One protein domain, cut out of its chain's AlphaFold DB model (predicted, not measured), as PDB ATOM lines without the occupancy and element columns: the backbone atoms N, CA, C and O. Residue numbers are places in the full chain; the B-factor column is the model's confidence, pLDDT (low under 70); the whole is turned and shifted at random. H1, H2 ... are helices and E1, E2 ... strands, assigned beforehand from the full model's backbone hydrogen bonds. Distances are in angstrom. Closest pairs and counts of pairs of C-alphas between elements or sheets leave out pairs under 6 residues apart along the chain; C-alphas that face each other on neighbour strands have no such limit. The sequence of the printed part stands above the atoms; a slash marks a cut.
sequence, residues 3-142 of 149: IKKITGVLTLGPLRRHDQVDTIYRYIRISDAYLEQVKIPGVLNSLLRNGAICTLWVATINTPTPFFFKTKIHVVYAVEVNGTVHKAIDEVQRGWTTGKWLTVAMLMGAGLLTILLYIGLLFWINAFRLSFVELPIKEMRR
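Overview. This is residues 3 to 142 of the 149 residues of an uncharacterized protein of Sulfuriferula sp. AH1 (UniProt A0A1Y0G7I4). A small closed barrel of five strands makes one end of the domain, and a long helical hairpin, H2 and H3, runs off from it; H2 begins against the outside of the barrel, and H3 folds back beside H2 to the far end of strand E5. After H3 the last stretch returns to the barrel, where the short H4 packs on its outside. The printed part has 140 residues with seven named strands and four named helices, in the order E1 E2 E3 E4 H1 E5 E6 E7 H2 H3 H4, and the class is mixed, helices and strands. Round the ring run E1, E3, E4, E6, E5 and back to E1, a mixed sheet, with E2 paired onto E3 and E7 onto E6. The whole is compact, with a radius of gyration of the C-alphas of 16.5 A, and its spans of 56 by 28 by 25 A make it only just a rod.

Arrangement. Begin at the first printed residue, in E1, residues 3 to 12, which bends by 101 degrees at residue 9. E5, residues 53 to 64, is its antiparallel neighbour on one side, with N 6 and O 56 2.9 A apart. E3, residues 22 to 30, is its antiparallel neighbour on the other side, with N 11 and O 29 2.8 A apart. Next along the chain, E2, residues 15 to 18, forms a hairpin with E3, with N 16 and O 24 at 2.8 A. E3 and E4, residues 33 to 41, form another hairpin, with N 28 and O 35 at 2.8 A; E2 E3 E4 is a meander, each strand the antiparallel neighbour of the one before. E3 bends by 84 degrees at residue 26, and E4 by 84 degrees at residue 36. H1, residues 42 to 45, stands at the sheet's level, at a height of 0.8 A; C-alphas 22 and 42 are its closest pair with E3, 5.1 A apart. E6, residues 70 to 81, is parallel to E4, with N 39 and O 74 at 2.8 A, and forms a hairpin with E5, with N 61 and O 73 at 2.9 A. E6 and E7, residues 84 to 87, form a hairpin, with N 79 and O 86 at 2.9 A, and E5 E6 E7 is the second meander. Now look at H2, residues 89 to 113, outside the barrel at a height over the sheet of 12.2 A. It lies over E4 and runs across the strands, at 75 degrees to E4 on the local plane; it is only just not over E3, where 2 of its C-alphas fall. Its closest C-alphas with E6 are those of Tyr 77 and Ile 89, 5.5 A apart. H3, residues 120 to 131, touches H2 in a helical hairpin, closest at the C-alphas of Gly 111 and Gly 120, 3.8 A apart, opposite ways at a shallow tilt of 15 degrees. H3 is on the barrel at E5, where the C-alphas of Pro 64 and Asn 126 are the closest, 6.2 A apart. H4, residues 137 to 141, lies outside the barrel at a height of 8.4 A, only just over none of its strands, with 2 of its C-alphas falling on E6. H4 touches residues 89 to 93 of H2 alone, closest at the C-alphas of Ile 89 and Met 140, 7.1 A apart. In H2, H3 and H4 every O i to N i+4 pair is within hydrogen-bond range; H1 is too short for such a pair.

Along the chain. Find C-alpha 3 at (16.558, 10.888, -35.549), where E1 begins its 19.7 A. E2 is 6.7 A long, E3 19.6 A, E4 19.9 A and H1 5.0 A. E5 spans 33.1 A, E6 32.1 A and E7 9.8 A. Look for C-alpha 89 at (13.546, 18.404, -45.683); from there H2 runs 35.9 A to C-alpha 113 at (46.259, 32.911, -42.770). H3 is 17.0 A long, and H4, 6.0 A, ends at C-alpha 141.

Size, cuts and confidence. The C-alphas of Gly 83 and Leu 116 are the two farthest apart, at 57.1 A. The printed part has no cut and no long link; H1 to E5 and H2 to H3 are short links, and the others are tight. The mean pLDDT of the printed part is 81.0, and residues 18 to 22, 65 to 70 and 142 are under 70.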
ATOM      1  N   ILE A   3      17.824  10.171 -35.432       76.12
ATOM      2  CA  ILE A   3      16.558  10.888 -35.549       76.12
ATOM      3  C   ILE A   3      15.754  10.602 -34.289       76.12
ATOM      4  O   ILE A   3      15.658   9.452 -33.863       76.12
ATOM      5  N   LYS A   4      15.213  11.649 -33.673       80.75
ATOM      6  CA  LYS A   4      14.346  11.543 -32.502       80.75
ATOM      7  C   LYS A   4      13.014  12.213 -32.800       80.75
ATOM      8  O   LYS A   4      12.991  13.340 -33.292       80.75
ATOM      9  N   LYS A   5      11.930  11.512 -32.472       83.62
ATOM     10  CA  LYS A   5      10.586  12.077 -32.357       83.62
ATOM     11  C   LYS A   5      10.403  12.521 -30.911       83.62
ATOM     12  O   LYS A   5      10.627  11.723 -30.003       83.62
ATOM     13  N   ILE A   6      10.055  13.782 -30.700       83.62
ATOM     14  CA  ILE A   6       9.848  14.343 -29.365       83.62
ATOM     15  C   ILE A   6       8.515  15.079 -29.382       83.62
ATOM     16  O   ILE A   6       8.327  15.978 -30.195       83.62
ATOM     17  N   THR A   7       7.599  14.697 -28.499       84.88
ATOM     18  CA  THR A   7       6.285  15.332 -28.363       84.88
ATOM     19  C   THR A   7       6.192  15.964 -26.989       84.88
ATOM     20  O   THR A   7       6.551  15.333 -25.993       84.88
ATOM     21  N   GLY A   8       5.723  17.206 -26.918       84.06
ATOM     22  CA  GLY A   8       5.576  17.875 -25.635       84.06
ATOM     23  C   GLY A   8       5.290  19.359 -25.738       84.06
ATOM     24  O   GLY A   8       5.105  19.901 -26.828       84.06
ATOM     25  N   VAL A   9       5.270  20.008 -24.576       82.94
ATOM     26  CA  VAL A   9       5.128  21.462 -24.482       82.94
ATOM     27  C   VAL A   9       6.450  22.100 -24.883       82.94
ATOM     28  O   VAL A   9       7.491  21.830 -24.278       82.94
ATOM     29  N   LEU A  10       6.404  22.934 -25.915       86.12
ATOM     30  CA  LEU A  10       7.575  23.588 -26.469       86.12
ATOM     31  C   LEU A  10       7.939  24.847 -25.686       86.12
ATOM     32  O   LEU A  10       7.115  25.737 -25.494       86.12
ATOM     33  N   THR A  11       9.208  24.975 -25.323       84.81
ATOM     34  CA  THR A  11       9.810  26.216 -24.846       84.81
ATOM     35  C   THR A  11      11.021  26.562 -25.698       84.81
ATOM     36  O   THR A  11      12.017  25.835 -25.725       84.81
ATOM     37  N   LEU A  12      10.936  27.686 -26.405       84.06
ATOM     38  CA  LEU A  12      12.018  28.197 -27.243       84.06
ATOM     39  C   LEU A  12      12.979  29.033 -26.388       84.06
ATOM     40  O   LEU A  12      12.550  29.918 -25.650       84.06
ATOM     41  N   GLY A  13      14.276  28.734 -26.465       81.06
ATOM     42  CA  GLY A  13      15.318  29.523 -25.812       81.06
ATOM     43  C   GLY A  13      15.636  30.827 -26.555       81.06
ATOM     44  O   GLY A  13      14.986  31.166 -27.543       81.06
ATOM     45  N   PRO A  14      16.670  31.571 -26.126       80.19
ATOM     46  CA  PRO A  14      17.078  32.792 -26.801       80.19
ATOM     47  C   PRO A  14      17.621  32.496 -28.205       80.19
ATOM     48  O   PRO A  14      18.327  31.504 -28.439       80.19
ATOM     49  N   LEU A  15      17.305  33.396 -29.135       79.31
ATOM     50  CA  LEU A  15      17.802  33.378 -30.505       79.31
ATOM     51  C   LEU A  15      19.311  33.625 -30.515       79.31
ATOM     52  O   LEU A  15      19.802  34.583 -29.920       79.31
ATOM     53  N   ARG A  16      20.057  32.757 -31.202       71.31
ATOM     54  CA  ARG A  16      21.504  32.916 -31.403       71.31
ATOM     55  C   ARG A  16      21.811  33.587 -32.739       71.31
ATOM     56  O   ARG A  16      22.750  34.369 -32.832       71.31
ATOM     57  N   ARG A  17      21.030  33.257 -33.770       71.38
ATOM     58  CA  ARG A  17      21.065  33.883 -35.095       71.38
ATOM     59  C   ARG A  17      19.684  33.741 -35.728       71.38
ATOM     60  O   ARG A  17      19.149  32.635 -35.774       71.38
ATOM     61  N   HIS A  18      19.132  34.851 -36.200       68.50
ATOM     62  CA  HIS A  18      17.932  34.858 -37.024       68.50
ATOM     63  C   HIS A  18      18.357  35.201 -38.448       68.50
ATOM     64  O   HIS A  18      18.862  36.296 -38.689       68.50
ATOM     65  N   ASP A  19      18.241  34.235 -39.348       61.84
ATOM     66  CA  ASP A  19      18.466  34.412 -40.776       61.84
ATOM     67  C   ASP A  19      17.155  34.080 -41.500       61.84
ATOM     68  O   ASP A  19      16.390  33.238 -41.017       61.84
ATOM     69  N   GLN A  20      16.871  34.719 -42.639       58.06
ATOM     70  CA  GLN A  20      15.602  34.503 -43.363       58.06
ATOM     71  C   GLN A  20      15.397  33.031 -43.757       58.06
ATOM     72  O   GLN A  20      14.264  32.569 -43.882       58.06
ATOM     73  N   VAL A  21      16.495  32.291 -43.919       60.34
ATOM     74  CA  VAL A  21      16.500  30.876 -44.310       60.34
ATOM     75  C   VAL A  21      16.424  29.950 -43.089       60.34
ATOM     76  O   VAL A  21      15.708  28.950 -43.105       60.34
ATOM     77  N   ASP A  22      17.121  30.294 -42.002       67.50
ATOM     78  CA  ASP A  22      17.292  29.435 -40.832       67.50
ATOM     79  C   ASP A  22      17.291  30.242 -39.529       67.50
ATOM     80  O   ASP A  22      18.032  31.212 -39.355       67.50
ATOM     81  N   THR A  23      16.520  29.778 -38.551       77.81
ATOM     82  CA  THR A  23      16.538  30.307 -37.187       77.81
ATOM     83  C   THR A  23      17.299  29.353 -36.271       77.81
ATOM     84  O   THR A  23      16.953  28.178 -36.141       77.81
ATOM     85  N   ILE A  24      18.358  29.856 -35.632       81.50
ATOM     86  CA  ILE A  24      19.190  29.083 -34.708       81.50
ATOM     87  C   ILE A  24      18.884  29.522 -33.282       81.50
ATOM     88  O   ILE A  24      19.209  30.643 -32.875       81.50
ATOM     89  N   TYR A  25      18.325  28.606 -32.503       82.00
ATOM     90  CA  TYR A  25      18.092  28.779 -31.077       82.00
ATOM     91  C   TYR A  25      19.282  28.264 -30.275       82.00
ATOM     92  O   TYR A  25      19.899  27.247 -30.610       82.00
ATOM     93  N   ARG A  26      19.606  28.956 -29.176       82.12
ATOM     94  CA  ARG A  26      20.633  28.479 -28.241       82.12
ATOM     95  C   ARG A  26      20.238  27.133 -27.638       82.12
ATOM     96  O   ARG A  26      21.085  26.251 -27.537       82.12
ATOM     97  N   TYR A  27      18.964  26.991 -27.290       84.56
ATOM     98  CA  TYR A  27      18.365  25.739 -26.866       84.56
ATOM     99  C   TYR A  27      16.872  25.705 -27.190       84.56
ATOM    100  O   TYR A  27      16.242  26.748 -27.379       84.56
ATOM    101  N   ILE A  28      16.308  24.504 -27.207       86.00
ATOM    102  CA  ILE A  28      14.871  24.251 -27.186       86.00
ATOM    103  C   ILE A  28      14.599  23.214 -26.105       86.00
ATOM    104  O   ILE A  28      15.320  22.221 -25.997       86.00
ATOM    105  N   ARG A  29      13.550  23.442 -25.319       85.31
ATOM    106  CA  ARG A  29      13.027  22.464 -24.371       85.31
ATOM    107  C   ARG A  29      11.675  21.962 -24.864       85.31
ATOM    108  O   ARG A  29      10.843  22.756 -25.282       85.31
ATOM    109  N   ILE A  30      11.472  20.653 -24.841       85.81
ATOM    110  CA  ILE A  30      10.208  20.007 -25.200       85.81
ATOM    111  C   ILE A  30       9.870  19.072 -24.047       85.81
ATOM    112  O   ILE A  30      10.475  18.006 -23.922       85.81
ATOM    113  N   SER A  31       8.969  19.503 -23.166       82.62
ATOM    114  CA  SER A  31       8.734  18.854 -21.868       82.62
ATOM    115  C   SER A  31      10.055  18.626 -21.099       82.62
ATOM    116  O   SER A  31      10.689  19.592 -20.663       82.62
ATOM    117  N   ASP A  32      10.517  17.379 -20.979       81.56
ATOM    118  CA  ASP A  32      11.756  17.016 -20.275       81.56
ATOM    119  C   ASP A  32      12.989  16.942 -21.188       81.56
ATOM    120  O   ASP A  32      14.124  16.878 -20.713       81.56
ATOM    121  N   ALA A  33      12.801  16.983 -22.508       83.44
ATOM    122  CA  ALA A  33      13.906  16.951 -23.453       83.44
ATOM    123  C   ALA A  33      14.508  18.350 -23.625       83.44
ATOM    124  O   ALA A  33      13.832  19.278 -24.066       83.44
ATOM    125  N   TYR A  34      15.799  18.489 -23.331       85.25
ATOM    126  CA  TYR A  34      16.569  19.706 -23.575       85.25
ATOM    127  C   TYR A  34      17.552  19.486 -24.730       85.25
ATOM    128  O   TYR A  34      18.349  18.545 -24.716       85.25
ATOM    129  N   LEU A  35      17.474  20.341 -25.750       84.25
ATOM    130  CA  LEU A  35      18.297  20.288 -26.956       84.25
ATOM    131  C   LEU A  35      19.060  21.602 -27.103       84.25
ATOM    132  O   LEU A  35      18.448  22.664 -27.150       84.25
ATOM    133  N   GLU A  36      20.382  21.541 -27.218       85.31
ATOM    134  CA  GLU A  36      21.225  22.721 -27.451       85.31
ATOM    135  C   GLU A  36      21.483  22.940 -28.943       85.31
ATOM    136  O   GLU A  36      21.396  22.010 -29.732       85.31
ATOM    137  N   GLN A  37      21.824  24.165 -29.351       83.31
ATOM    138  CA  GLN A  37      22.189  24.503 -30.737       83.31
ATOM    139  C   GLN A  37      21.194  23.963 -31.775       83.31
ATOM    140  O   GLN A  37      21.548  23.188 -32.674       83.31
ATOM    141  N   VAL A  38      19.934  24.369 -31.628       83.12
ATOM    142  CA  VAL A  38      18.855  23.862 -32.468       83.12
ATOM    143  C   VAL A  38      18.666  24.755 -33.682       83.12
ATOM    144  O   VAL A  38      18.425  25.954 -33.556       83.12
ATOM    145  N   LYS A  39      18.770  24.156 -34.862       86.12
ATOM    146  CA  LYS A  39      18.550  24.796 -36.151       86.12
ATOM    147  C   LYS A  39      17.151  24.443 -36.654       86.12
ATOM    148  O   LYS A  39      16.836  23.261 -36.807       86.12
ATOM    149  N   ILE A  40      16.337  25.464 -36.906       84.38
ATOM    150  CA  ILE A  40      14.974  25.332 -37.426       84.38
ATOM    151  C   ILE A  40      14.869  26.123 -38.736       84.38
ATOM    152  O   ILE A  40      15.186  27.313 -38.734       84.38
ATOM    153  N   PRO A  41      14.402  25.512 -39.836       83.94
ATOM    154  CA  PRO A  41      14.070  26.227 -41.066       83.94
ATOM    155  C   PRO A  41      13.056  27.340 -40.809       83.94
ATOM    156  O   PRO A  41      12.109  27.138 -40.041       83.94
ATOM    157  N   GLY A  42      13.191  28.480 -41.488       80.06
ATOM    158  CA  GLY A  42      12.265  29.612 -41.328       80.06
ATOM    159  C   GLY A  42      10.790  29.228 -41.525       80.06
ATOM    160  O   GLY A  42       9.934  29.636 -40.741       80.06
ATOM    161  N   VAL A  43      10.515  28.348 -42.496       80.56
ATOM    162  CA  VAL A  43       9.169  27.833 -42.818       80.56
ATOM    163  C   VAL A  43       8.546  27.042 -41.661       80.56
ATOM    164  O   VAL A  43       7.339  27.094 -41.461       80.56
ATOM    165  N   LEU A  44       9.360  26.320 -40.885       82.62
ATOM    166  CA  LEU A  44       8.887  25.574 -39.714       82.62
ATOM    167  C   LEU A  44       8.828  26.460 -38.473       82.62
ATOM    168  O   LEU A  44       7.961  26.266 -37.627       82.62
ATOM    169  N   ASN A  45       9.723  27.443 -38.361       82.31
ATOM    170  CA  ASN A  45       9.785  28.332 -37.207       82.31
ATOM    171  C   ASN A  45       8.497  29.151 -37.024       82.31
ATOM    172  O   ASN A  45       8.075  29.363 -35.892       82.31
ATOM    173  N   SER A  46       7.840  29.561 -38.114       80.56
ATOM    174  CA  SER A  46       6.558  30.288 -38.060       80.56
ATOM    175  C   SER A  46       5.405  29.459 -37.477       80.56
ATOM    176  O   SER A  46       4.437  30.019 -36.960       80.56
ATOM    177  N   LEU A  47       5.512  28.129 -37.531       81.44
ATOM    178  CA  LEU A  47       4.529  27.193 -36.982       81.44
ATOM    179  C   LEU A  47       4.746  26.940 -35.485       81.44
ATOM    180  O   LEU A  47       3.848  26.444 -34.802       81.44
ATOM    181  N   LEU A  48       5.925  27.278 -34.958       82.25
ATOM    182  CA  LEU A  48       6.271  27.059 -33.561       82.25
ATOM    183  C   LEU A  48       5.811  28.237 -32.712       82.25
ATOM    184  O   LEU A  48       6.230  29.377 -32.896       82.25
ATOM    185  N   ARG A  49       4.967  27.941 -31.725       77.50
ATOM    186  CA  ARG A  49       4.538  28.902 -30.708       77.50
ATOM    187  C   ARG A  49       5.024  28.441 -29.344       77.50
ATOM    188  O   ARG A  49       4.907  27.267 -29.002       77.50
ATOM    189  N   ASN A  50       5.580  29.369 -28.573       78.00
ATOM    190  CA  ASN A  50       6.032  29.088 -27.215       78.00
ATOM    191  C   ASN A  50       4.837  28.638 -26.353       78.00
ATOM    192  O   ASN A  50       3.780  29.266 -26.400       78.00
ATOM    193  N   GLY A  51       4.987  27.546 -25.607       71.75
ATOM    194  CA  GLY A  51       3.929  26.945 -24.790       71.75
ATOM    195  C   GLY A  51       2.937  26.049 -25.544       71.75
ATOM    196  O   GLY A  51       2.072  25.456 -24.904       71.75
ATOM    197  N   ALA A  52       3.043  25.905 -26.871       80.88
ATOM    198  CA  ALA A  52       2.190  24.986 -27.625       80.88
ATOM    199  C   ALA A  52       2.667  23.530 -27.492       80.88
ATOM    200  O   ALA A  52       3.867  23.262 -27.389       80.88
ATOM    201  N   ILE A  53       1.723  22.587 -27.533       83.44
ATOM    202  CA  ILE A  53       2.031  21.161 -27.663       83.44
ATOM    203  C   ILE A  53       2.340  20.887 -29.134       83.44
ATOM    204  O   ILE A  53       1.485  21.098 -29.994       83.44
ATOM    205  N   CYS A  54       3.549  20.419 -29.427       83.62
ATOM    206  CA  CYS A  54       3.938  20.025 -30.777       83.62
ATOM    207  C   CYS A  54       4.762  18.735 -30.770       83.62
ATOM    208  O   CYS A  54       5.437  18.400 -29.791       83.62
ATOM    209  N   THR A  55       4.700  18.007 -31.885       85.12
ATOM    210  CA  THR A  55       5.615  16.895 -32.155       85.12
ATOM    211  C   THR A  55       6.713  17.391 -33.080       85.12
ATOM    212  O   THR A  55       6.445  17.943 -34.144       85.12
ATOM    213  N   LEU A  56       7.963  17.197 -32.680       86.88
ATOM    214  CA  LEU A  56       9.143  17.629 -33.413       86.88
ATOM    215  C   LEU A  56       9.973  16.423 -33.830       86.88
ATOM    216  O   LEU A  56      10.272  15.542 -33.018       86.88
ATOM    217  N   TRP A  57      10.396  16.421 -35.092       87.56
ATOM    218  CA  TRP A  57      11.391  15.480 -35.584       87.56
ATOM    219  C   TRP A  57      12.742  16.156 -35.702       87.56
ATOM    220  O   TRP A  57      12.933  17.100 -36.476       87.56
ATOM    221  N   VAL A  58      13.684  15.651 -34.911       86.50
ATOM    222  CA  VAL A  58      15.004  16.245 -34.740       86.50
ATOM    223  C   VAL A  58      16.069  15.264 -35.197       86.50
ATOM    224  O   VAL A  58      16.175  14.152 -34.678       86.50
ATOM    225  N   ALA A  59      16.905  15.692 -36.132       84.88
ATOM    226  CA  ALA A  59      18.114  14.989 -36.519       84.88
ATOM    227  C   ALA A  59      19.304  15.527 -35.718       84.88
ATOM    228  O   ALA A  59      19.571  16.727 -35.708       84.88
ATOM    229  N   THR A  60      20.034  14.638 -35.047       84.19
ATOM    230  CA  THR A  60      21.271  15.012 -34.347       84.19
ATOM    231  C   THR A  60      22.473  14.764 -35.248       84.19
ATOM    232  O   THR A  60      22.735  13.620 -35.648       84.19
ATOM    233  N   ILE A  61      23.218  15.829 -35.528       83.12
ATOM    234  CA  ILE A  61      24.419  15.821 -36.357       83.12
ATOM    235  C   ILE A  61      25.618  16.125 -35.471       83.12
ATOM    236  O   ILE A  61      25.626  17.101 -34.727       83.12
ATOM    237  N   ASN A  62      26.647  15.291 -35.572       81.12
ATOM    238  CA  ASN A  62      27.906  15.528 -34.881       81.12
ATOM    239  C   ASN A  62      28.841  16.262 -35.839       81.12
ATOM    240  O   ASN A  62      29.262  15.678 -36.839       81.12
ATOM    241  N   THR A  63      29.171  17.513 -35.539       77.75
ATOM    242  CA  THR A  63      30.135  18.292 -36.315       77.75
ATOM    243  C   THR A  63      31.507  18.303 -35.639       77.75
ATOM    244  O   THR A  63      31.600  18.404 -34.409       77.75
ATOM    245  N   PRO A  64      32.592  18.169 -36.421       72.00
ATOM    246  CA  PRO A  64      33.948  18.324 -35.908       72.00
ATOM    247  C   PRO A  64      34.201  19.793 -35.540       72.00
ATOM    248  O   PRO A  64      33.782  20.693 -36.268       72.00
ATOM    249  N   THR A  65      34.881  20.044 -34.418       67.56
ATOM    250  CA  THR A  65      35.358  21.389 -34.057       67.56
ATOM    251  C   THR A  65      36.877  21.499 -34.190       67.56
ATOM    252  O   THR A  65      37.571  20.482 -34.072       67.56
ATOM    253  N   PRO A  66      37.409  22.729 -34.355       57.72
ATOM    254  CA  PRO A  66      38.846  22.985 -34.465       57.72
ATOM    255  C   PRO A  66      39.704  22.345 -33.363       57.72
ATOM    256  O   PRO A  66      40.839  21.962 -33.622       57.72
ATOM    257  N   PHE A  67      39.148  22.175 -32.160       60.78
ATOM    258  CA  PHE A  67      39.870  21.791 -30.942       60.78
ATOM    259  C   PHE A  67      39.545  20.369 -30.450       60.78
ATOM    260  O   PHE A  67      39.479  20.134 -29.251       60.78
ATOM    261  N   PHE A  68      39.309  19.414 -31.356       56.16
ATOM    262  CA  PHE A  68      38.991  18.001 -31.052       56.16
ATOM    263  C   PHE A  68      37.650  17.729 -30.346       56.16
ATOM    264  O   PHE A  68      37.237  16.571 -30.255       56.16
ATOM    265  N   PHE A  69      36.909  18.753 -29.925       61.41
ATOM    266  CA  PHE A  69      35.552  18.572 -29.415       61.41
ATOM    267  C   PHE A  69      34.582  18.245 -30.558       61.41
ATOM    268  O   PHE A  69      34.738  18.695 -31.697       61.41
ATOM    269  N   LYS A  70      33.559  17.443 -30.269       69.88
ATOM    270  CA  LYS A  70      32.435  17.230 -31.185       69.88
ATOM    271  C   LYS A  70      31.287  18.099 -30.709       69.88
ATOM    272  O   LYS A  70      30.863  17.965 -29.562       69.88
ATOM    273  N   THR A  71      30.770  18.943 -31.588       76.62
ATOM    274  CA  THR A  71      29.550  19.698 -31.303       76.62
ATOM    275  C   THR A  71      28.362  18.915 -31.830       76.62
ATOM    276  O   THR A  71      28.393  18.386 -32.942       76.62
ATOM    277  N   LYS A  72      27.310  18.815 -31.020       81.75
ATOM    278  CA  LYS A  72      26.027  18.271 -31.459       81.75
ATOM    279  C   LYS A  72      25.183  19.429 -31.960       81.75
ATOM    280  O   LYS A  72      24.891  20.347 -31.202       81.75
ATOM    281  N   ILE A  73      24.824  19.383 -33.234       83.19
ATOM    282  CA  ILE A  73      23.855  20.294 -33.830       83.19
ATOM    283  C   ILE A  73      22.555  19.520 -33.980       83.19
ATOM    284  O   ILE A  73      22.530  18.421 -34.544       83.19
ATOM    285  N   HIS A  74      21.478  20.090 -33.463       85.19
ATOM    286  CA  HIS A  74      20.151  19.506 -33.539       85.19
ATOM    287  C   HIS A  74      19.377  20.214 -34.645       85.19
ATOM    288  O   HIS A  74      19.195  21.423 -34.596       85.19
ATOM    289  N   VAL A  75      18.948  19.487 -35.669       85.12
ATOM    290  CA  VAL A  75      18.246  20.065 -36.820       85.12
ATOM    291  C   VAL A  75      16.809  19.578 -36.825       85.12
ATOM    292  O   VAL A  75      16.564  18.374 -36.907       85.12
ATOM    293  N   VAL A  76      15.863  20.507 -36.727       85.38
ATOM    294  CA  VAL A  76      14.431  20.214 -36.834       85.38
ATOM    295  C   VAL A  76      14.065  20.165 -38.313       85.38
ATOM    296  O   VAL A  76      14.251  21.155 -39.015       85.38
ATOM    297  N   TYR A  77      13.557  19.030 -38.793       85.75
ATOM    298  CA  TYR A  77      13.190  18.864 -40.209       85.75
ATOM    299  C   TYR A  77      11.691  18.682 -40.449       85.75
ATOM    300  O   TYR A  77      11.227  18.839 -41.581       85.75
ATOM    301  N   ALA A  78      10.932  18.366 -39.400       84.88
ATOM    302  CA  ALA A  78       9.482  18.318 -39.454       84.88
ATOM    303  C   ALA A  78       8.865  18.731 -38.114       84.88
ATOM    304  O   ALA A  78       9.462  18.525 -37.050       84.88
ATOM    305  N   VAL A  79       7.658  19.287 -38.192       86.62
ATOM    306  CA  VAL A  79       6.833  19.701 -37.052       86.62
ATOM    307  C   VAL A  79       5.406  19.221 -37.287       86.62
ATOM    308  O   VAL A  79       4.877  19.371 -38.386       86.62
ATOM    309  N   GLU A  80       4.771  18.670 -36.261       84.75
ATOM    310  CA  GLU A  80       3.336  18.404 -36.234       84.75
ATOM    311  C   GLU A  80       2.640  19.478 -35.405       84.75
ATOM    312  O   GLU A  80       2.967  19.670 -34.227       84.75
ATOM    313  N   VAL A  81       1.675  20.158 -36.017       80.56
ATOM    314  CA  VAL A  81       0.813  21.133 -35.347       80.56
ATOM    315  C   VAL A  81      -0.624  20.801 -35.723       80.56
ATOM    316  O   VAL A  81      -0.938  20.663 -36.901       80.56
ATOM    317  N   ASN A  82      -1.497  20.643 -34.724       78.88
ATOM    318  CA  ASN A  82      -2.920  20.336 -34.920       78.88
ATOM    319  C   ASN A  82      -3.176  19.115 -35.835       78.88
ATOM    320  O   ASN A  82      -4.047  19.157 -36.700       78.88
ATOM    321  N   GLY A  83      -2.384  18.047 -35.691       76.56
ATOM    322  CA  GLY A  83      -2.517  16.815 -36.485       76.56
ATOM    323  C   GLY A  83      -2.015  16.909 -37.932       76.56
ATOM    324  O   GLY A  83      -2.097  15.928 -38.665       76.56
ATOM    325  N   THR A  84      -1.472  18.056 -38.356       80.75
ATOM    326  CA  THR A  84      -0.838  18.214 -39.673       80.75
ATOM    327  C   THR A  84       0.678  18.187 -39.537       80.75
ATOM    328  O   THR A  84       1.255  18.960 -38.769       80.75
ATOM    329  N   VAL A  85       1.339  17.310 -40.300       84.75
ATOM    330  CA  VAL A  85       2.804  17.208 -40.338       84.75
ATOM    331  C   VAL A  85       3.357  18.093 -41.452       84.75
ATOM    332  O   VAL A  85       3.204  17.799 -42.636       84.75
ATOM    333  N   HIS A  86       4.073  19.143 -41.068       84.44
ATOM    334  CA  HIS A  86       4.812  20.008 -41.978       84.44
ATOM    335  C   HIS A  86       6.271  19.548 -42.054       84.44
ATOM    336  O   HIS A  86       6.980  19.526 -41.047       84.44
ATOM    337  N   LYS A  87       6.729  19.172 -43.253       85.56
ATOM    338  CA  LYS A  87       8.106  18.729 -43.528       85.56
ATOM    339  C   LYS A  87       8.834  19.805 -44.334       85.56
ATOM    340  O   LYS A  87       8.287  20.306 -45.308       85.56
ATOM    341  N   ALA A  88      10.076  20.111 -43.969       84.94
ATOM    342  CA  ALA A  88      10.932  21.059 -44.694       84.94
ATOM    343  C   ALA A  88      12.307  20.441 -45.005       84.94
ATOM    344  O   ALA A  88      13.348  21.048 -44.775       84.94
ATOM    345  N   ILE A  89      12.317  19.194 -45.489       84.19
ATOM    346  CA  ILE A  89      13.546  18.404 -45.683       84.19
ATOM    347  C   ILE A  89      14.465  19.043 -46.730       84.19
ATOM    348  O   ILE A  89      15.670  19.138 -46.500       84.19
ATOM    349  N   ASP A  90      13.911  19.506 -47.851       83.06
ATOM    350  CA  ASP A  90      14.709  20.094 -48.930       83.06
ATOM    351  C   ASP A  90      15.295  21.460 -48.517       83.06
ATOM    352  O   ASP A  90      16.457  21.746 -48.808       83.06
ATOM    353  N   GLU A  91      14.550  22.257 -47.740       83.50
ATOM    354  CA  GLU A  91      15.032  23.507 -47.131       83.50
ATOM    355  C   GLU A  91      16.175  23.232 -46.141       83.50
ATOM    356  O   GLU A  91      17.231  23.862 -46.209       83.50
ATOM    357  N   VAL A  92      16.004  22.230 -45.267       84.44
ATOM    358  CA  VAL A  92      17.047  21.771 -44.335       84.44
ATOM    359  C   VAL A  92      18.292  21.329 -45.094       84.44
ATOM    360  O   VAL A  92      19.406  21.704 -44.721       84.44
ATOM    361  N   GLN A  93      18.125  20.543 -46.158       85.25
ATOM    362  CA  GLN A  93      19.235  20.056 -46.967       85.25
ATOM    363  C   GLN A  93      19.983  21.209 -47.632       85.25
ATOM    364  O   GLN A  93      21.218  21.241 -47.594       85.25
ATOM    365  N   ARG A  94      19.251  22.160 -48.215       84.50
ATOM    366  CA  ARG A  94      19.828  23.338 -48.862       84.50
ATOM    367  C   ARG A  94      20.557  24.214 -47.847       84.50
ATOM    368  O   ARG A  94      21.751  24.453 -48.015       84.50
ATOM    369  N   GLY A  95      19.899  24.594 -46.752       82.12
ATOM    370  CA  GLY A  95      20.485  25.413 -45.688       82.12
ATOM    371  C   GLY A  95      21.688  24.746 -45.013       82.12
ATOM    372  O   GLY A  95      22.668  25.414 -44.667       82.12
ATOM    373  N   TRP A  96      21.670  23.422 -44.845       84.69
ATOM    374  CA  TRP A  96      22.831  22.668 -44.363       84.69
ATOM    375  C   TRP A  96      23.977  22.672 -45.367       84.69
ATOM    376  O   TRP A  96      25.104  22.969 -44.989       84.69
ATOM    377  N   THR A  97      23.709  22.364 -46.635       84.94
ATOM    378  CA  THR A  97      24.745  22.269 -47.672       84.94
ATOM    379  C   THR A  97      25.413  23.623 -47.899       84.94
ATOM    380  O   THR A  97      26.641  23.704 -47.881       84.94
ATOM    381  N   THR A  98      24.628  24.696 -48.017       84.38
ATOM    382  CA  THR A  98      25.144  26.063 -48.160       84.38
ATOM    383  C   THR A  98      25.951  26.482 -46.932       84.38
ATOM    384  O   THR A  98      27.093  26.920 -47.070       84.38
ATOM    385  N   GLY A  99      25.413  26.286 -45.721       81.81
ATOM    386  CA  GLY A  99      26.128  26.613 -44.483       81.81
ATOM    387  C   GLY A  99      27.408  25.792 -44.291       81.81
ATOM    388  O   GLY A  99      28.427  26.324 -43.843       81.81
ATOM    389  N   LYS A 100      27.387  24.513 -44.683       84.81
ATOM    390  CA  LYS A 100      28.537  23.604 -44.653       84.81
ATOM    391  C   LYS A 100      29.656  24.125 -45.545       84.81
ATOM    392  O   LYS A 100      30.761  24.330 -45.053       84.81
ATOM    393  N   TRP A 101      29.371  24.384 -46.820       85.88
ATOM    394  CA  TRP A 101      30.380  24.861 -47.770       85.88
ATOM    395  C   TRP A 101      30.926  26.239 -47.410       85.88
ATOM    396  O   TRP A 101      32.131  26.453 -47.516       85.88
ATOM    397  N   LEU A 102      30.081  27.138 -46.898       87.25
ATOM    398  CA  LEU A 102      30.537  28.429 -46.389       87.25
ATOM    399  C   LEU A 102      31.515  28.255 -45.215       87.25
ATOM    400  O   LEU A 102      32.571  28.883 -45.187       87.25
ATOM    401  N   THR A 103      31.196  27.364 -44.272       84.81
ATOM    402  CA  THR A 103      32.070  27.063 -43.126       84.81
ATOM    403  C   THR A 103      33.381  26.420 -43.584       84.81
ATOM    404  O   THR A 103      34.444  26.798 -43.103       84.81
ATOM    405  N   VAL A 104      33.332  25.492 -44.547       86.50
ATOM    406  CA  VAL A 104      34.527  24.889 -45.162       86.50
ATOM    407  C   VAL A 104      35.408  25.967 -45.797       86.50
ATOM    408  O   VAL A 104      36.604  26.000 -45.522       86.50
ATOM    409  N   ALA A 105      34.834  26.883 -46.579       88.00
ATOM    410  CA  ALA A 105      35.579  27.975 -47.204       88.00
ATOM    411  C   ALA A 105      36.228  28.904 -46.163       88.00
ATOM    412  O   ALA A 105      37.409  29.230 -46.282       88.00
ATOM    413  N   MET A 106      35.494  29.266 -45.103       87.38
ATOM    414  CA  MET A 106      36.035  30.060 -43.993       87.38
ATOM    415  C   MET A 106      37.192  29.349 -43.286       87.38
ATOM    416  O   MET A 106      38.215  29.973 -43.018       87.38
ATOM    417  N   LEU A 107      37.063  28.047 -43.011       86.62
ATOM    418  CA  LEU A 107      38.122  27.252 -42.383       86.62
ATOM    419  C   LEU A 107      39.355  27.130 -43.289       86.62
ATOM    420  O   LEU A 107      40.478  27.239 -42.803       86.62
ATOM    421  N   MET A 108      39.169  26.954 -44.598       88.25
ATOM    422  CA  MET A 108      40.273  26.923 -45.563       88.25
ATOM    423  C   MET A 108      41.031  28.256 -45.596       88.25
ATOM    424  O   MET A 108      42.262  28.255 -45.510       88.25
ATOM    425  N   GLY A 109      40.307  29.381 -45.641       88.31
ATOM    426  CA  GLY A 109      40.892  30.725 -45.599       88.31
ATOM    427  C   GLY A 109      41.598  31.033 -44.274       88.31
ATOM    428  O   GLY A 109      42.733  31.506 -44.274       88.31
ATOM    429  N   ALA A 110      40.978  30.695 -43.141       85.75
ATOM    430  CA  ALA A 110      41.598  30.836 -41.821       85.75
ATOM    431  C   ALA A 110      42.861  29.970 -41.689       85.75
ATOM    432  O   ALA A 110      43.865  30.414 -41.128       85.75
ATOM    433  N   GLY A 111      42.834  28.758 -42.247       86.25
ATOM    434  CA  GLY A 111      43.990  27.871 -42.288       86.25
ATOM    435  C   GLY A 111      45.152  28.450 -43.094       86.25
ATOM    436  O   GLY A 111      46.293  28.367 -42.647       86.25
ATOM    437  N   LEU A 112      44.866  29.116 -44.218       88.31
ATOM    438  CA  LEU A 112      45.879  29.799 -45.028       88.31
ATOM    439  C   LEU A 112      46.541  30.956 -44.259       88.31
ATOM    440  O   LEU A 112      47.763  31.063 -44.251       88.31
ATOM    441  N   LEU A 113      45.750  31.781 -43.565       85.88
ATOM    442  CA  LEU A 113      46.259  32.911 -42.770       85.88
ATOM    443  C   LEU A 113      47.111  32.468 -41.572       85.88
ATOM    444  O   LEU A 113      48.008  33.189 -41.145       85.88
ATOM    445  N   THR A 114      46.831  31.289 -41.021       83.19
ATOM    446  CA  THR A 114      47.477  30.772 -39.802       83.19
ATOM    447  C   THR A 114      48.476  29.649 -40.080       83.19
ATOM    448  O   THR A 114      48.912  28.959 -39.155       83.19
ATOM    449  N   ILE A 115      48.880  29.463 -41.342       79.56
ATOM    450  CA  ILE A 115      49.740  28.347 -41.756       79.56
ATOM    451  C   ILE A 115      51.138  28.406 -41.126       79.56
ATOM    452  O   ILE A 115      51.673  27.376 -40.727       79.56
ATOM    453  N   LEU A 116      51.676  29.615 -40.930       79.62
ATOM    454  CA  LEU A 116      52.967  29.848 -40.271       79.62
ATOM    455  C   LEU A 116      52.956  29.473 -38.781       79.62
ATOM    456  O   LEU A 116      54.009  29.281 -38.185       79.62
ATOM    457  N   LEU A 117      51.770  29.356 -38.179       78.12
ATOM    458  CA  LEU A 117      51.592  29.070 -36.756       78.12
ATOM    459  C   LEU A 117      51.349  27.581 -36.475       78.12
ATOM    460  O   LEU A 117      50.985  27.242 -35.355       78.12
ATOM    461  N   TYR A 118      51.474  26.693 -37.473       75.69
ATOM    462  CA  TYR A 118      51.120  25.256 -37.421       75.69
ATOM    463  C   TYR A 118      49.645  24.942 -37.082       75.69
ATOM    464  O   TYR A 118      49.160  23.844 -37.353       75.69
ATOM    465  N   ILE A 119      48.885  25.919 -36.582       79.88
ATOM    466  CA  ILE A 119      47.447  25.846 -36.298       79.88
ATOM    467  C   ILE A 119      46.633  25.801 -37.603       79.88
ATOM    468  O   ILE A 119      45.549  25.215 -37.631       79.88
ATOM    469  N   GLY A 120      47.175  26.327 -38.709       81.50
ATOM    470  CA  GLY A 120      46.527  26.283 -40.022       81.50
ATOM    471  C   GLY A 120      46.144  24.872 -40.479       81.50
ATOM    472  O   GLY A 120      45.055  24.660 -41.018       81.50
ATOM    473  N   LEU A 121      46.980  23.877 -40.155       84.62
ATOM    474  CA  LEU A 121      46.715  22.474 -40.473       84.62
ATOM    475  C   LEU A 121      45.470  21.942 -39.741       84.62
ATOM    476  O   LEU A 121      44.694  21.182 -40.319       84.62
ATOM    477  N   LEU A 122      45.228  22.375 -38.496       85.31
ATOM    478  CA  LEU A 122      44.029  21.988 -37.743       85.31
ATOM    479  C   LEU A 122      42.761  22.525 -38.412       85.31
ATOM    480  O   LEU A 122      41.762  21.805 -38.486       85.31
ATOM    481  N   PHE A 123      42.786  23.748 -38.944       84.38
ATOM    482  CA  PHE A 123      41.645  24.299 -39.676       84.38
ATOM    483  C   PHE A 123      41.346  23.510 -40.954       84.38
ATOM    484  O   PHE A 123      40.186  23.171 -41.193       84.38
ATOM    485  N   TRP A 124      42.369  23.133 -41.725       87.62
ATOM    486  CA  TRP A 124      42.196  22.329 -42.940       87.62
ATOM    487  C   TRP A 124      41.714  20.905 -42.658       87.62
ATOM    488  O   TRP A 124      40.798  20.426 -43.328       87.62
ATOM    489  N   ILE A 125      42.249  20.243 -41.626       86.50
ATOM    490  CA  ILE A 125      41.757  18.924 -41.193       86.50
ATOM    491  C   ILE A 125      40.270  19.007 -40.830       86.50
ATOM    492  O   ILE A 125      39.491  18.120 -41.186       86.50
ATOM    493  N   ASN A 126      39.848  20.069 -40.141       83.94
ATOM    494  CA  ASN A 126      38.444  20.251 -39.784       83.94
ATOM    495  C   ASN A 126      37.565  20.615 -40.981       83.94
ATOM    496  O   ASN A 126      36.453  20.100 -41.068       83.94
ATOM    497  N   ALA A 127      38.068  21.415 -41.925       84.31
ATOM    498  CA  ALA A 127      37.392  21.683 -43.192       84.31
ATOM    499  C   ALA A 127      37.136  20.374 -43.954       84.31
ATOM    500  O   ALA A 127      36.005  20.096 -44.348       84.31
ATOM    501  N   PHE A 128      38.158  19.521 -44.066       86.00
ATOM    502  CA  PHE A 128      38.048  18.221 -44.719       86.00
ATOM    503  C   PHE A 128      37.049  17.308 -44.001       86.00
ATOM    504  O   PHE A 128      36.131  16.795 -44.630       86.00
ATOM    505  N   ARG A 129      37.155  17.161 -42.672       85.25
ATOM    506  CA  ARG A 129      36.212  16.353 -41.876       85.25
ATOM    507  C   ARG A 129      34.771  16.841 -42.008       85.25
ATOM    508  O   ARG A 129      33.865  16.015 -42.064       85.25
ATOM    509  N   LEU A 130      34.558  18.156 -42.049       85.00
ATOM    510  CA  LEU A 130      33.232  18.745 -42.197       85.00
ATOM    511  C   LEU A 130      32.614  18.392 -43.557       85.00
ATOM    512  O   LEU A 130      31.418  18.114 -43.606       85.00
ATOM    513  N   SER A 131      33.406  18.323 -44.632       82.56
ATOM    514  CA  SER A 131      32.927  17.960 -45.974       82.56
ATOM    515  C   SER A 131      32.237  16.591 -46.021       82.56
ATOM    516  O   SER A 131      31.195  16.475 -46.672       82.56
ATOM    517  N   PHE A 132      32.738  15.609 -45.259       83.56
ATOM    518  CA  PHE A 132      32.159  14.258 -45.140       83.56
ATOM    519  C   PHE A 132      30.950  14.170 -44.202       83.56
ATOM    520  O   PHE A 132      30.352  13.105 -44.065       83.56
ATOM    521  N   VAL A 133      30.567  15.261 -43.530       81.94
ATOM    522  CA  VAL A 133      29.341  15.269 -42.730       81.94
ATOM    523  C   VAL A 133      28.147  15.441 -43.665       81.94
ATOM    524  O   VAL A 133      27.897  16.514 -44.235       81.94
ATOM    525  N   GLU A 134      27.398  14.358 -43.817       79.69
ATOM    526  CA  GLU A 134      26.163  14.308 -44.590       79.69
ATOM    527  C   GLU A 134      24.939  14.379 -43.680       79.69
ATOM    528  O   GLU A 134      24.978  13.997 -42.513       79.69
ATOM    529  N   LEU A 135      23.832  14.894 -44.208       80.69
ATOM    530  CA  LEU A 135      22.549  14.778 -43.528       80.69
ATOM    531  C   LEU A 135      21.981  13.374 -43.763       80.69
ATOM    532  O   LEU A 135      22.040  12.895 -44.897       80.69
ATOM    533  N   PRO A 136      21.353  12.744 -42.755       78.12
ATOM    534  CA  PRO A 136      20.636  11.482 -42.925       78.12
ATOM    535  C   PRO A 136      19.300  11.700 -43.669       78.12
ATOM    536  O   PRO A 136      18.219  11.523 -43.115       78.12
ATOM    537  N   ILE A 137      19.361  12.165 -44.925       78.88
ATOM    538  CA  ILE A 137      18.188  12.552 -45.735       78.88
ATOM    539  C   ILE A 137      17.291  11.342 -45.998       78.88
ATOM    540  O   ILE A 137      16.067  11.468 -45.994       78.88
ATOM    541  N   LYS A 138      17.888  10.160 -46.198       75.44
ATOM    542  CA  LYS A 138      17.147   8.910 -46.408       75.44
ATOM    543  C   LYS A 138      16.291   8.576 -45.186       75.44
ATOM    544  O   LYS A 138      15.126   8.215 -45.334       75.44
ATOM    545  N   GLU A 139      16.835   8.764 -43.990       73.75
ATOM    546  CA  GLU A 139      16.131   8.550 -42.730       73.75
ATOM    547  C   GLU A 139      15.129   9.673 -42.425       73.75
ATOM    548  O   GLU A 139      14.079   9.397 -41.858       73.75
ATOM    549  N   MET A 140      15.403  10.921 -42.829       74.62
ATOM    550  CA  MET A 140      14.455  12.041 -42.694       74.62
ATOM    551  C   MET A 140      13.237  11.901 -43.616       74.62
ATOM    552  O   MET A 140      12.155  12.375 -43.272       74.62
ATOM    553  N   ARG A 141      13.417  11.290 -44.796       73.12
ATOM    554  CA  ARG A 141      12.343  11.046 -45.773       73.12
ATOM    555  C   ARG A 141      11.459   9.860 -45.403       73.12
ATOM    556  O   ARG A 141      10.290   9.869 -45.783       73.12
ATOM    557  N   ARG A 142      11.984   8.874 -44.665       67.69
ATOM    558  CA  ARG A 142      11.151   7.809 -44.090       67.69
ATOM    559  C   ARG A 142      10.116   8.424 -43.158       67.69
ATOM    560  O   ARG A 142      10.415   9.343 -42.393       67.69
TER     561      ARG A 142